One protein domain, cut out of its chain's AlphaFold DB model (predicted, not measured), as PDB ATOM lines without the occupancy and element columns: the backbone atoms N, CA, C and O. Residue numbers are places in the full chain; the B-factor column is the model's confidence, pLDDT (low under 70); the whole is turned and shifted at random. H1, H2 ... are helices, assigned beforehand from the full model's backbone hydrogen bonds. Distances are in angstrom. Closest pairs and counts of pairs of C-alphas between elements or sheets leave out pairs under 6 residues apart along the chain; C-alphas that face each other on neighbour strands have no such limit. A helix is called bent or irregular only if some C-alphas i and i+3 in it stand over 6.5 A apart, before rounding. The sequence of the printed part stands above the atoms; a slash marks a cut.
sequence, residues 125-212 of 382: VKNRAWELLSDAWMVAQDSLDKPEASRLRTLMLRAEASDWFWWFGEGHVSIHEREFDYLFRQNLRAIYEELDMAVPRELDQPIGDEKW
ATOM      1  N   VAL A 125    -114.958 444.742  -3.580       93.19
ATOM      2  CA  VAL A 125    -114.544 446.153  -3.608       93.19
ATOM      3  C   VAL A 125    -115.202 446.861  -4.790       93.19
ATOM      4  O   VAL A 125    -115.784 447.934  -4.624       93.19
ATOM      5  N   LYS A 126    -115.197 446.237  -5.977       95.06
ATOM      6  CA  LYS A 126    -115.874 446.782  -7.171       95.06
ATOM      7  C   LYS A 126    -117.380 446.929  -6.945       95.06
ATOM      8  O   LYS A 126    -117.958 447.959  -7.279       95.06
ATOM      9  N   ASN A 127    -118.023 445.924  -6.351       96.50
ATOM     10  CA  ASN A 127    -119.455 445.959  -6.042       96.50
ATOM     11  C   ASN A 127    -119.771 447.079  -5.045       96.50
ATOM     12  O   ASN A 127    -120.738 447.810  -5.240       96.50
ATOM     13  N   ARG A 128    -118.922 447.274  -4.029       96.19
ATOM     14  CA  ARG A 128    -119.077 448.378  -3.082       96.19
ATOM     15  C   ARG A 128    -118.952 449.747  -3.756       96.19
ATOM     16  O   ARG A 128    -119.739 450.643  -3.458       96.19
ATOM     17  N   ALA A 129    -118.009 449.913  -4.684       96.75
ATOM     18  CA  ALA A 129    -117.906 451.133  -5.484       96.75
ATOM     19  C   ALA A 129    -119.170 451.374  -6.333       96.75
ATOM     20  O   ALA A 129    -119.659 452.502  -6.389       96.75
ATOM     21  N   TRP A 130    -119.739 450.320  -6.934       98.06
ATOM     22  CA  TRP A 130    -120.996 450.405  -7.685       98.06
ATOM     23  C   TRP A 130    -122.182 450.811  -6.808       98.06
ATOM     24  O   TRP A 130    -122.989 451.626  -7.243       98.06
ATOM     25  N   GLU A 131    -122.284 450.289  -5.583       97.94
ATOM     26  CA  GLU A 131    -123.313 450.703  -4.618       97.94
ATOM     27  C   GLU A 131    -123.218 452.204  -4.318       97.94
ATOM     28  O   GLU A 131    -124.203 452.924  -4.457       97.94
ATOM     29  N   LEU A 132    -122.017 452.694  -3.986       98.25
ATOM     30  CA  LEU A 132    -121.787 454.109  -3.680       98.25
ATOM     31  C   LEU A 132    -122.087 455.026  -4.877       98.25
ATOM     32  O   LEU A 132    -122.687 456.091  -4.707       98.25
ATOM     33  N   LEU A 133    -121.695 454.613  -6.088       98.44
ATOM     34  CA  LEU A 133    -122.023 455.331  -7.320       98.44
ATOM     35  C   LEU A 133    -123.533 455.324  -7.587       98.44
ATOM     36  O   LEU A 133    -124.093 456.358  -7.941       98.44
ATOM     37  N   SER A 134    -124.203 454.187  -7.379       98.38
ATOM     38  CA  SER A 134    -125.653 454.053  -7.547       98.38
ATOM     39  C   SER A 134    -126.423 454.952  -6.579       98.38
ATOM     40  O   SER A 134    -127.389 455.594  -6.988       98.38
ATOM     41  N   ASP A 135    -125.997 455.039  -5.318       98.31
ATOM     42  CA  ASP A 135    -126.612 455.922  -4.324       98.31
ATOM     43  C   ASP A 135    -126.476 457.398  -4.735       98.31
ATOM     44  O   ASP A 135    -127.458 458.146  -4.722       98.31
ATOM     45  N   ALA A 136    -125.283 457.808  -5.185       98.06
ATOM     46  CA  ALA A 136    -125.043 459.161  -5.687       98.06
ATOM     47  C   ALA A 136    -125.847 459.462  -6.967       98.06
ATOM     48  O   ALA A 136    -126.402 460.551  -7.120       98.06
ATOM     49  N   TRP A 137    -125.951 458.494  -7.880       98.06
ATOM     50  CA  TRP A 137    -126.773 458.611  -9.082       98.06
ATOM     51  C   TRP A 137    -128.249 458.786  -8.734       98.06
ATOM     52  O   TRP A 137    -128.914 459.664  -9.283       98.06
ATOM     53  N   MET A 138    -128.751 458.017  -7.767       97.94
ATOM     54  CA  MET A 138    -130.159 458.039  -7.387       97.94
ATOM     55  C   MET A 138    -130.610 459.405  -6.859       97.94
ATOM     56  O   MET A 138    -131.728 459.818  -7.168       97.94
ATOM     57  N   VAL A 139    -129.752 460.118  -6.121       96.94
ATOM     58  CA  VAL A 139    -130.049 461.482  -5.643       96.94
ATOM     59  C   VAL A 139    -129.842 462.555  -6.719       96.94
ATOM     60  O   VAL A 139    -130.470 463.611  -6.664       96.94
ATOM     61  N   ALA A 140    -128.988 462.295  -7.711       96.75
ATOM     62  CA  ALA A 140    -128.641 463.261  -8.749       96.75
ATOM     63  C   ALA A 140    -129.540 463.193  -9.993       96.75
ATOM     64  O   ALA A 140    -129.709 464.221 -10.653       96.75
ATOM     65  N   GLN A 141    -130.108 462.024 -10.320       95.81
ATOM     66  CA  GLN A 141    -130.752 461.741 -11.614       95.81
ATOM     67  C   GLN A 141    -131.791 462.796 -12.034       95.81
ATOM     68  O   GLN A 141    -131.735 463.296 -13.154       95.81
ATOM     69  N   ASP A 142    -132.651 463.239 -11.111       94.19
ATOM     70  CA  ASP A 142    -133.719 464.215 -11.386       94.19
ATOM     71  C   ASP A 142    -133.190 465.635 -11.663       94.19
ATOM     72  O   ASP A 142    -133.909 466.509 -12.155       94.19
ATOM     73  N   SER A 143    -131.927 465.896 -11.323       94.75
ATOM     74  CA  SER A 143    -131.268 467.184 -11.538       94.75
ATOM     75  C   SER A 143    -130.312 467.184 -12.731       94.75
ATOM     76  O   SER A 143    -129.991 468.267 -13.216       94.75
ATOM     77  N   LEU A 144    -129.893 466.022 -13.248       93.00
ATOM     78  CA  LEU A 144    -128.911 465.933 -14.339       93.00
ATOM     79  C   LEU A 144    -129.402 466.561 -15.654       93.00
ATOM     80  O   LEU A 144    -128.599 467.151 -16.382       93.00
ATOM     81  N   ASP A 145    -130.707 466.509 -15.924       91.00
ATOM     82  CA  ASP A 145    -131.313 467.038 -17.156       91.00
ATOM     83  C   ASP A 145    -131.556 468.557 -17.130       91.00
ATOM     84  O   ASP A 145    -131.879 469.163 -18.156       91.00
ATOM     85  N   LYS A 146    -131.387 469.211 -15.973       92.25
ATOM     86  CA  LYS A 146    -131.606 470.659 -15.848       92.25
ATOM     87  C   LYS A 146    -130.531 471.430 -16.622       92.25
ATOM     88  O   LYS A 146    -129.348 471.129 -16.446       92.25
ATOM     89  N   PRO A 147    -130.866 472.445 -17.440       89.88
ATOM     90  CA  PRO A 147    -129.882 473.191 -18.231       89.88
ATOM     91  C   PRO A 147    -128.674 473.684 -17.417       89.88
ATOM     92  O   PRO A 147    -127.528 473.532 -17.843       89.88
ATOM     93  N   GLU A 148    -128.924 474.176 -16.206       91.44
ATOM     94  CA  GLU A 148    -127.943 474.720 -15.267       91.44
ATOM     95  C   GLU A 148    -127.020 473.676 -14.608       91.44
ATOM     96  O   GLU A 148    -125.950 474.036 -14.124       91.44
ATOM     97  N   ALA A 149    -127.348 472.380 -14.649       93.00
ATOM     98  CA  ALA A 149    -126.629 471.316 -13.936       93.00
ATOM     99  C   ALA A 149    -125.301 470.876 -14.601       93.00
ATOM    100  O   ALA A 149    -124.909 469.711 -14.545       93.00
ATOM    101  N   SER A 150    -124.580 471.795 -15.255       94.69
ATOM    102  CA  SER A 150    -123.348 471.482 -15.999       94.69
ATOM    103  C   SER A 150    -122.247 470.910 -15.109       94.69
ATOM    104  O   SER A 150    -121.537 469.988 -15.518       94.69
ATOM    105  N   ARG A 151    -122.096 471.447 -13.894       95.88
ATOM    106  CA  ARG A 151    -121.113 470.956 -12.927       95.88
ATOM    107  C   ARG A 151    -121.503 469.581 -12.392       95.88
ATOM    108  O   ARG A 151    -120.683 468.674 -12.473       95.88
ATOM    109  N   LEU A 152    -122.757 469.401 -11.973       97.06
ATOM    110  CA  LEU A 152    -123.292 468.108 -11.532       97.06
ATOM    111  C   LEU A 152    -123.110 467.011 -12.594       97.06
ATOM    112  O   LEU A 152    -122.585 465.944 -12.287       97.06
ATOM    113  N   ARG A 153    -123.448 467.291 -13.864       96.81
ATOM    114  CA  ARG A 153    -123.206 466.365 -14.988       96.81
ATOM    115  C   ARG A 153    -121.734 466.001 -15.132       96.81
ATOM    116  O   ARG A 153    -121.404 464.845 -15.353       96.81
ATOM    117  N   THR A 154    -120.847 466.983 -14.993       97.12
ATOM    118  CA  THR A 154    -119.401 466.749 -15.084       97.12
ATOM    119  C   THR A 154    -118.905 465.863 -13.942       97.12
ATOM    120  O   THR A 154    -118.079 464.986 -14.173       97.12
ATOM    121  N   LEU A 155    -119.404 466.074 -12.722       97.50
ATOM    122  CA  LEU A 155    -119.072 465.246 -11.562       97.50
ATOM    123  C   LEU A 155    -119.575 463.808 -11.732       97.50
ATOM    124  O   LEU A 155    -118.806 462.879 -11.500       97.50
ATOM    125  N   MET A 156    -120.811 463.629 -12.209       97.81
ATOM    126  CA  MET A 156    -121.365 462.303 -12.490       97.81
ATOM    127  C   MET A 156    -120.549 461.565 -13.557       97.81
ATOM    128  O   MET A 156    -120.076 460.467 -13.300       97.81
ATOM    129  N   LEU A 157    -120.265 462.206 -14.698       97.25
ATOM    130  CA  LEU A 157    -119.459 461.601 -15.768       97.25
ATOM    131  C   LEU A 157    -118.049 461.215 -15.303       97.25
ATOM    132  O   LEU A 157    -117.500 460.213 -15.753       97.25
ATOM    133  N   ARG A 158    -117.447 461.999 -14.399       97.44
ATOM    134  CA  ARG A 158    -116.169 461.631 -13.774       97.44
ATOM    135  C   ARG A 158    -116.322 460.411 -12.883       97.44
ATOM    136  O   ARG A 158    -115.462 459.544 -12.942       97.44
ATOM    137  N   ALA A 159    -117.372 460.340 -12.071       97.31
ATOM    138  CA  ALA A 159    -117.623 459.213 -11.177       97.31
ATOM    139  C   ALA A 159    -117.968 457.914 -11.932       97.31
ATOM    140  O   ALA A 159    -117.609 456.833 -11.480       97.31
ATOM    141  N   GLU A 160    -118.594 458.011 -13.107       97.56
ATOM    142  CA  GLU A 160    -118.956 456.877 -13.971       97.56
ATOM    143  C   GLU A 160    -117.787 456.325 -14.810       97.56
ATOM    144  O   GLU A 160    -117.961 455.341 -15.531       97.56
ATOM    145  N   ALA A 161    -116.595 456.931 -14.745       97.62
ATOM    146  CA  ALA A 161    -115.445 456.466 -15.514       97.62
ATOM    147  C   ALA A 161    -115.069 455.017 -15.147       97.62
ATOM    148  O   ALA A 161    -114.866 454.676 -13.981       97.62
ATOM    149  N   SER A 162    -114.932 454.150 -16.152       96.19
ATOM    150  CA  SER A 162    -114.617 452.732 -15.933       96.19
ATOM    151  C   SER A 162    -113.229 452.501 -15.334       96.19
ATOM    152  O   SER A 162    -112.994 451.450 -14.741       96.19
ATOM    153  N   ASP A 163    -112.323 453.473 -15.463       94.00
ATOM    154  CA  ASP A 163    -110.969 453.447 -14.910       94.00
ATOM    155  C   ASP A 163    -110.955 453.205 -13.399       94.00
ATOM    156  O   ASP A 163    -110.093 452.483 -12.911       94.00
ATOM    157  N   TRP A 164    -111.929 453.726 -12.643       94.75
ATOM    158  CA  TRP A 164    -112.005 453.447 -11.203       94.75
ATOM    159  C   TRP A 164    -112.140 451.942 -10.945       94.75
ATOM    160  O   TRP A 164    -111.387 451.354 -10.173       94.75
ATOM    161  N   PHE A 165    -113.058 451.298 -11.666       95.12
ATOM    162  CA  PHE A 165    -113.360 449.873 -11.535       95.12
ATOM    163  C   PHE A 165    -112.273 448.968 -12.116       95.12
ATOM    164  O   PHE A 165    -112.180 447.814 -11.710       95.12
ATOM    165  N   TRP A 166    -111.441 449.488 -13.024       93.25
ATOM    166  CA  TRP A 166    -110.244 448.800 -13.505       93.25
ATOM    167  C   TRP A 166    -109.216 448.588 -12.388       93.25
ATOM    168  O   TRP A 166    -108.603 447.522 -12.324       93.25
ATOM    169  N   TRP A 167    -109.050 449.590 -11.514       91.06
ATOM    170  CA  TRP A 167    -108.071 449.584 -10.419       91.06
ATOM    171  C   TRP A 167    -108.606 449.021  -9.097       91.06
ATOM    172  O   TRP A 167    -107.818 448.688  -8.218       91.06
ATOM    173  N   PHE A 168    -109.923 448.927  -8.918       90.88
ATOM    174  CA  PHE A 168    -110.504 448.412  -7.678       90.88
ATOM    175  C   PHE A 168    -110.479 446.886  -7.582       90.88
ATOM    176  O   PHE A 168    -110.878 446.188  -8.511       90.88
ATOM    177  N   GLY A 169    -110.152 446.366  -6.396       87.00
ATOM    178  CA  GLY A 169    -110.277 444.944  -6.067       87.00
ATOM    179  C   GLY A 169    -109.261 444.051  -6.778       87.00
ATOM    180  O   GLY A 169    -108.198 444.501  -7.194       87.00
ATOM    181  N   GLU A 170    -109.576 442.764  -6.924       84.50
ATOM    182  CA  GLU A 170    -108.667 441.816  -7.578       84.50
ATOM    183  C   GLU A 170    -108.502 442.088  -9.087       84.50
ATOM    184  O   GLU A 170    -109.450 442.474  -9.780       84.50
ATOM    185  N   GLY A 171    -107.300 441.834  -9.619       83.25
ATOM    186  CA  GLY A 171    -106.989 441.928 -11.049       83.25
ATOM    187  C   GLY A 171    -105.769 442.798 -11.329       83.25
ATOM    188  O   GLY A 171    -104.650 442.288 -11.396       83.25
ATOM    189  N   HIS A 172    -105.991 444.100 -11.507       84.31
ATOM    190  CA  HIS A 172    -104.933 445.073 -11.776       84.31
ATOM    191  C   HIS A 172    -104.520 445.782 -10.492       84.31
ATOM    192  O   HIS A 172    -105.355 446.054  -9.638       84.31
ATOM    193  N   VAL A 173    -103.229 446.095 -10.380       80.81
ATOM    194  CA  VAL A 173    -102.668 446.784  -9.215       80.81
ATOM    195  C   VAL A 173    -102.011 448.087  -9.631       80.81
ATOM    196  O   VAL A 173    -101.415 448.183 -10.706       80.81
ATOM    197  N   SER A 174    -102.088 449.080  -8.756       81.38
ATOM    198  CA  SER A 174    -101.439 450.369  -8.945       81.38
ATOM    199  C   SER A 174    -100.747 450.811  -7.667       81.38
ATOM    200  O   SER A 174    -101.265 450.662  -6.565       81.38
ATOM    201  N   ILE A 175     -99.591 451.460  -7.804       78.69
ATOM    202  CA  ILE A 175     -98.954 452.139  -6.666       78.69
ATOM    203  C   ILE A 175     -99.785 453.332  -6.154       78.69
ATOM    204  O   ILE A 175     -99.472 453.867  -5.095       78.69
ATOM    205  N   HIS A 176    -100.820 453.736  -6.902       82.69
ATOM    206  CA  HIS A 176    -101.713 454.855  -6.604       82.69
ATOM    207  C   HIS A 176    -103.140 454.420  -6.225       82.69
ATOM    208  O   HIS A 176    -104.075 455.209  -6.345       82.69
ATOM    209  N   GLU A 177    -103.345 453.165  -5.806       82.38
ATOM    210  CA  GLU A 177    -104.667 452.632  -5.415       82.38
ATOM    211  C   GLU A 177    -105.397 453.538  -4.410       82.38
ATOM    212  O   GLU A 177    -106.589 453.805  -4.568       82.38
ATOM    213  N   ARG A 178    -104.671 454.091  -3.430       81.88
ATOM    214  CA  ARG A 178    -105.227 455.011  -2.422       81.88
ATOM    215  C   ARG A 178    -105.711 456.318  -3.030       81.88
ATOM    216  O   ARG A 178    -106.769 456.823  -2.664       81.88
ATOM    217  N   GLU A 179    -104.934 456.889  -3.941       84.75
ATOM    218  CA  GLU A 179    -105.283 458.123  -4.629       84.75
ATOM    219  C   GLU A 179    -106.480 457.917  -5.555       84.75
ATOM    220  O   GLU A 179    -107.366 458.768  -5.575       84.75
ATOM    221  N   PHE A 180    -106.548 456.796  -6.280       89.06
ATOM    222  CA  PHE A 180    -107.706 456.466  -7.112       89.06
ATOM    223  C   PHE A 180    -108.976 456.303  -6.271       89.06
ATOM    224  O   PHE A 180    -109.990 456.930  -6.579       89.06
ATOM    225  N   ASP A 181    -108.902 455.539  -5.180       90.62
ATOM    226  CA  ASP A 181    -109.996 455.355  -4.225       90.62
ATOM    227  C   ASP A 181    -110.505 456.690  -3.666       90.62
ATOM    228  O   ASP A 181    -111.699 457.000  -3.728       90.62
ATOM    229  N   TYR A 182    -109.585 457.521  -3.177       89.56
ATOM    230  CA  TYR A 182    -109.924 458.829  -2.638       89.56
ATOM    231  C   TYR A 182    -110.557 459.735  -3.691       89.56
ATOM    232  O   TYR A 182    -111.604 460.322  -3.431       89.56
ATOM    233  N   LEU A 183    -109.956 459.851  -4.880       92.75
ATOM    234  CA  LEU A 183    -110.468 460.712  -5.947       92.75
ATOM    235  C   LEU A 183    -111.858 460.275  -6.408       92.75
ATOM    236  O   LEU A 183    -112.720 461.128  -6.626       92.75
ATOM    237  N   PHE A 184    -112.105 458.970  -6.506       96.19
ATOM    238  CA  PHE A 184    -113.434 458.439  -6.783       96.19
ATOM    239  C   PHE A 184    -114.444 458.902  -5.723       96.19
ATOM    240  O   PHE A 184    -115.446 459.539  -6.059       96.19
ATOM    241  N   ARG A 185    -114.143 458.698  -4.433       95.94
ATOM    242  CA  ARG A 185    -115.014 459.142  -3.331       95.94
ATOM    243  C   ARG A 185    -115.192 460.657  -3.277       95.94
ATOM    244  O   ARG A 185    -116.284 461.109  -2.951       95.94
ATOM    245  N   GLN A 186    -114.176 461.447  -3.631       94.44
ATOM    246  CA  GLN A 186    -114.303 462.906  -3.706       94.44
ATOM    247  C   GLN A 186    -115.240 463.352  -4.834       94.44
ATOM    248  O   GLN A 186    -116.001 464.295  -4.636       94.44
ATOM    249  N   ASN A 187    -115.246 462.671  -5.987       97.19
ATOM    250  CA  ASN A 187    -116.242 462.952  -7.027       97.19
ATOM    251  C   ASN A 187    -117.661 462.661  -6.518       97.19
ATOM    252  O   ASN A 187    -118.548 463.490  -6.710       97.19
ATOM    253  N   LEU A 188    -117.865 461.539  -5.815       98.38
ATOM    254  CA  LEU A 188    -119.160 461.215  -5.207       98.38
ATOM    255  C   LEU A 188    -119.566 462.238  -4.147       98.38
ATOM    256  O   LEU A 188    -120.682 462.743  -4.170       98.38
ATOM    257  N   ARG A 189    -118.650 462.606  -3.250       97.25
ATOM    258  CA  ARG A 189    -118.877 463.628  -2.224       97.25
ATOM    259  C   ARG A 189    -119.291 464.965  -2.840       97.25
ATOM    260  O   ARG A 189    -120.281 465.548  -2.408       97.25
ATOM    261  N   ALA A 190    -118.584 465.403  -3.878       96.56
ATOM    262  CA  ALA A 190    -118.883 466.644  -4.576       96.56
ATOM    263  C   ALA A 190    -120.280 466.642  -5.223       96.56
ATOM    264  O   ALA A 190    -120.875 467.706  -5.356       96.56
ATOM    265  N   ILE A 191    -120.827 465.479  -5.605       98.12
ATOM    266  CA  ILE A 191    -122.212 465.363  -6.099       98.12
ATOM    267  C   ILE A 191    -123.209 465.721  -4.993       98.12
ATOM    268  O   ILE A 191    -124.116 466.512  -5.235       98.12
ATOM    269  N   TYR A 192    -123.034 465.182  -3.782       97.88
ATOM    270  CA  TYR A 192    -123.901 465.513  -2.644       97.88
ATOM    271  C   TYR A 192    -123.784 466.988  -2.255       97.88
ATOM    272  O   TYR A 192    -124.800 467.643  -2.039       97.88
ATOM    273  N   GLU A 193    -122.561 467.522  -2.221       95.75
ATOM    274  CA  GLU A 193    -122.313 468.934  -1.909       95.75
ATOM    275  C   GLU A 193    -122.939 469.872  -2.955       95.75
ATOM    276  O   GLU A 193    -123.562 470.861  -2.585       95.75
ATOM    277  N   GLU A 194    -122.852 469.549  -4.250       95.81
ATOM    278  CA  GLU A 194    -123.478 470.330  -5.332       95.81
ATOM    279  C   GLU A 194    -125.016 470.322  -5.260       95.81
ATOM    280  O   GLU A 194    -125.670 471.216  -5.792       95.81
ATOM    281  N   LEU A 195    -125.603 469.318  -4.603       95.50
ATOM    282  CA  LEU A 195    -127.043 469.199  -4.368       95.50
ATOM    283  C   LEU A 195    -127.481 469.780  -3.010       95.50
ATOM    284  O   LEU A 195    -128.645 469.618  -2.641       95.50
ATOM    285  N   ASP A 196    -126.570 470.415  -2.261       95.75
ATOM    286  CA  ASP A 196    -126.782 470.874  -0.881       95.75
ATOM    287  C   ASP A 196    -127.284 469.752   0.057       95.75
ATOM    288  O   ASP A 196    -128.073 469.970   0.983       95.75
ATOM    289  N   MET A 197    -126.838 468.516  -0.185       95.62
ATOM    290  CA  MET A 197    -127.196 467.338   0.600       95.62
ATOM    291  C   MET A 197    -126.095 466.964   1.590       95.62
ATOM    292  O   MET A 197    -124.904 467.181   1.361       95.62
ATOM    293  N   ALA A 198    -126.493 466.339   2.700       92.56
ATOM    294  CA  ALA A 198    -125.537 465.754   3.629       92.56
ATOM    295  C   ALA A 198    -124.748 464.631   2.939       92.56
ATOM    296  O   ALA A 198    -125.333 463.720   2.352       92.56
ATOM    297  N   VAL A 199    -123.421 464.695   3.036       93.50
ATOM    298  CA  VAL A 199    -122.517 463.687   2.475       93.50
ATOM    299  C   VAL A 199    -122.622 462.395   3.301       93.50
ATOM    300  O   VAL A 199    -122.463 462.457   4.523       93.50
ATOM    301  N   PRO A 200    -122.856 461.227   2.675       93.62
ATOM    302  CA  PRO A 200    -122.839 459.946   3.374       93.62
ATOM    303  C   PRO A 200    -121.479 459.667   4.024       93.62
ATOM    304  O   PRO A 200    -120.435 459.784   3.379       93.62
ATOM    305  N   ARG A 201    -121.493 459.241   5.292       86.88
ATOM    306  CA  ARG A 201    -120.280 458.909   6.067       86.88
ATOM    307  C   ARG A 201    -119.471 457.774   5.443       86.88
ATOM    308  O   ARG A 201    -118.275 457.658   5.660       86.88
ATOM    309  N   GLU A 202    -120.122 456.922   4.664       90.69
ATOM    310  CA  GLU A 202    -119.500 455.809   3.964       90.69
ATOM    311  C   GLU A 202    -118.425 456.294   2.977       90.69
ATOM    312  O   GLU A 202    -117.502 455.546   2.677       90.69
ATOM    313  N   LEU A 203    -118.506 457.551   2.517       92.69
ATOM    314  CA  LEU A 203    -117.501 458.180   1.653       92.69
ATOM    315  C   LEU A 203    -116.262 458.679   2.412       92.69
ATOM    316  O   LEU A 203    -115.263 459.025   1.778       92.69
ATOM    317  N   ASP A 204    -116.283 458.703   3.749       87.44
ATOM    318  CA  ASP A 204    -115.103 459.006   4.568       87.44
ATOM    319  C   ASP A 204    -114.163 457.804   4.735       87.44
ATOM    320  O   ASP A 204    -113.033 457.981   5.204       87.44
ATOM    321  N   GLN A 205    -114.616 456.613   4.335       85.69
ATOM    322  CA  GLN A 205    -113.887 455.355   4.427       85.69
ATOM    323  C   GLN A 205    -113.411 454.896   3.042       85.69
ATOM    324  O   GLN A 205    -114.168 455.025   2.077       85.69
ATOM    325  N   PRO A 206    -112.186 454.352   2.920       88.62
ATOM    326  CA  PRO A 206    -111.752 453.672   1.704       88.62
ATOM    327  C   PRO A 206    -112.701 452.529   1.318       88.62
ATOM    328  O   PRO A 206    -113.286 451.875   2.180       88.62
ATOM    329  N   ILE A 207    -112.849 452.292   0.016       90.31
ATOM    330  CA  ILE A 207    -113.697 451.231  -0.543       90.31
ATOM    331  C   ILE A 207    -112.972 449.885  -0.477       90.31
ATOM    332  O   ILE A 207    -113.599 448.858  -0.215       90.31
ATOM    333  N   GLY A 208    -111.664 449.890  -0.750       79.19
ATOM    334  CA  GLY A 208    -110.824 448.692  -0.742       79.19
ATOM    335  C   GLY A 208    -110.307 448.265   0.633       79.19
ATOM    336  O   GLY A 208    -110.692 448.804   1.666       79.19
ATOM    337  N   ASP A 209    -109.427 447.259   0.625       68.94
ATOM    338  CA  ASP A 209    -108.903 446.582   1.821       68.94
ATOM    339  C   ASP A 209    -108.310 447.553   2.867       68.94
ATOM    340  O   ASP A 209    -107.561 448.477   2.543       68.94
ATOM    341  N   GLU A 210    -108.499 447.238   4.157       58.12
ATOM    342  CA  GLU A 210    -107.911 447.966   5.304       58.12
ATOM    343  C   GLU A 210    -106.379 448.103   5.237       58.12
ATOM    344  O   GLU A 210    -105.799 448.980   5.874       58.12
ATOM    345  N   LYS A 211    -105.704 447.263   4.442       57.28
ATOM    346  CA  LYS A 211    -104.254 447.342   4.196       57.28
ATOM    347  C   LYS A 211    -103.831 448.671   3.563       57.28
ATOM    348  O   LYS A 211    -102.651 449.009   3.614       57.28
ATOM    349  N   TRP A 212    -104.771 449.398   2.962       56.75
ATOM    350  CA  TRP A 212    -104.562 450.718   2.374       56.75
ATOM    351  C   TRP A 212    -104.801 451.862   3.366       56.75
ATOM    352  O   TRP A 212    -104.354 452.982   3.117       56.75
TER     353      TRP A 212
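Overview. This is residues 125 to 212 of the 382 residues of the protein "Glycosyl hydrolase family 57" of Deltaproteobacteria bacterium ADurb.Bin058 (UniProt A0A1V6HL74). The long H1, kinked by 43 degrees near residue 138, lies side by side with H2 and H4 in an up-and-down bundle, each running against the one before. Short H3 and H5 pack on different parts of H4. The printed part, 88 residues with five named helices, H1 to H5, and no named strand, is all helix and compact, radius of gyration of the C-alphas 13.1 A, spanning 40 by 23 by 19 A.

Along the chain. Find C-alpha 125 at (-114.544, 446.153, -3.608); H1, residues 125 to 144, runs 26.7 A from there, irregular where C-alphas 139 and 142 are 7.3 A apart. Next come H2, 150 to 159, H3, 162 to 167, H4, 177 to 194, 25.8 A, and H5, 201 to 204, ending at (-115.103, 459.006, 4.568).

Arrangement. H4, the hub, touches H1 with residues 188 to 192 alone, closest C-alphas Leu 188 and Ala 136, 6.2 A. Every O i to N i+4 pair is within hydrogen-bond range in H2, H3 and H4, 14 of 16 in H1; H5 is too short.

Size, cuts and confidence. The printed part has no cut and no long link; pLDDT is under 70 at 209 to 212.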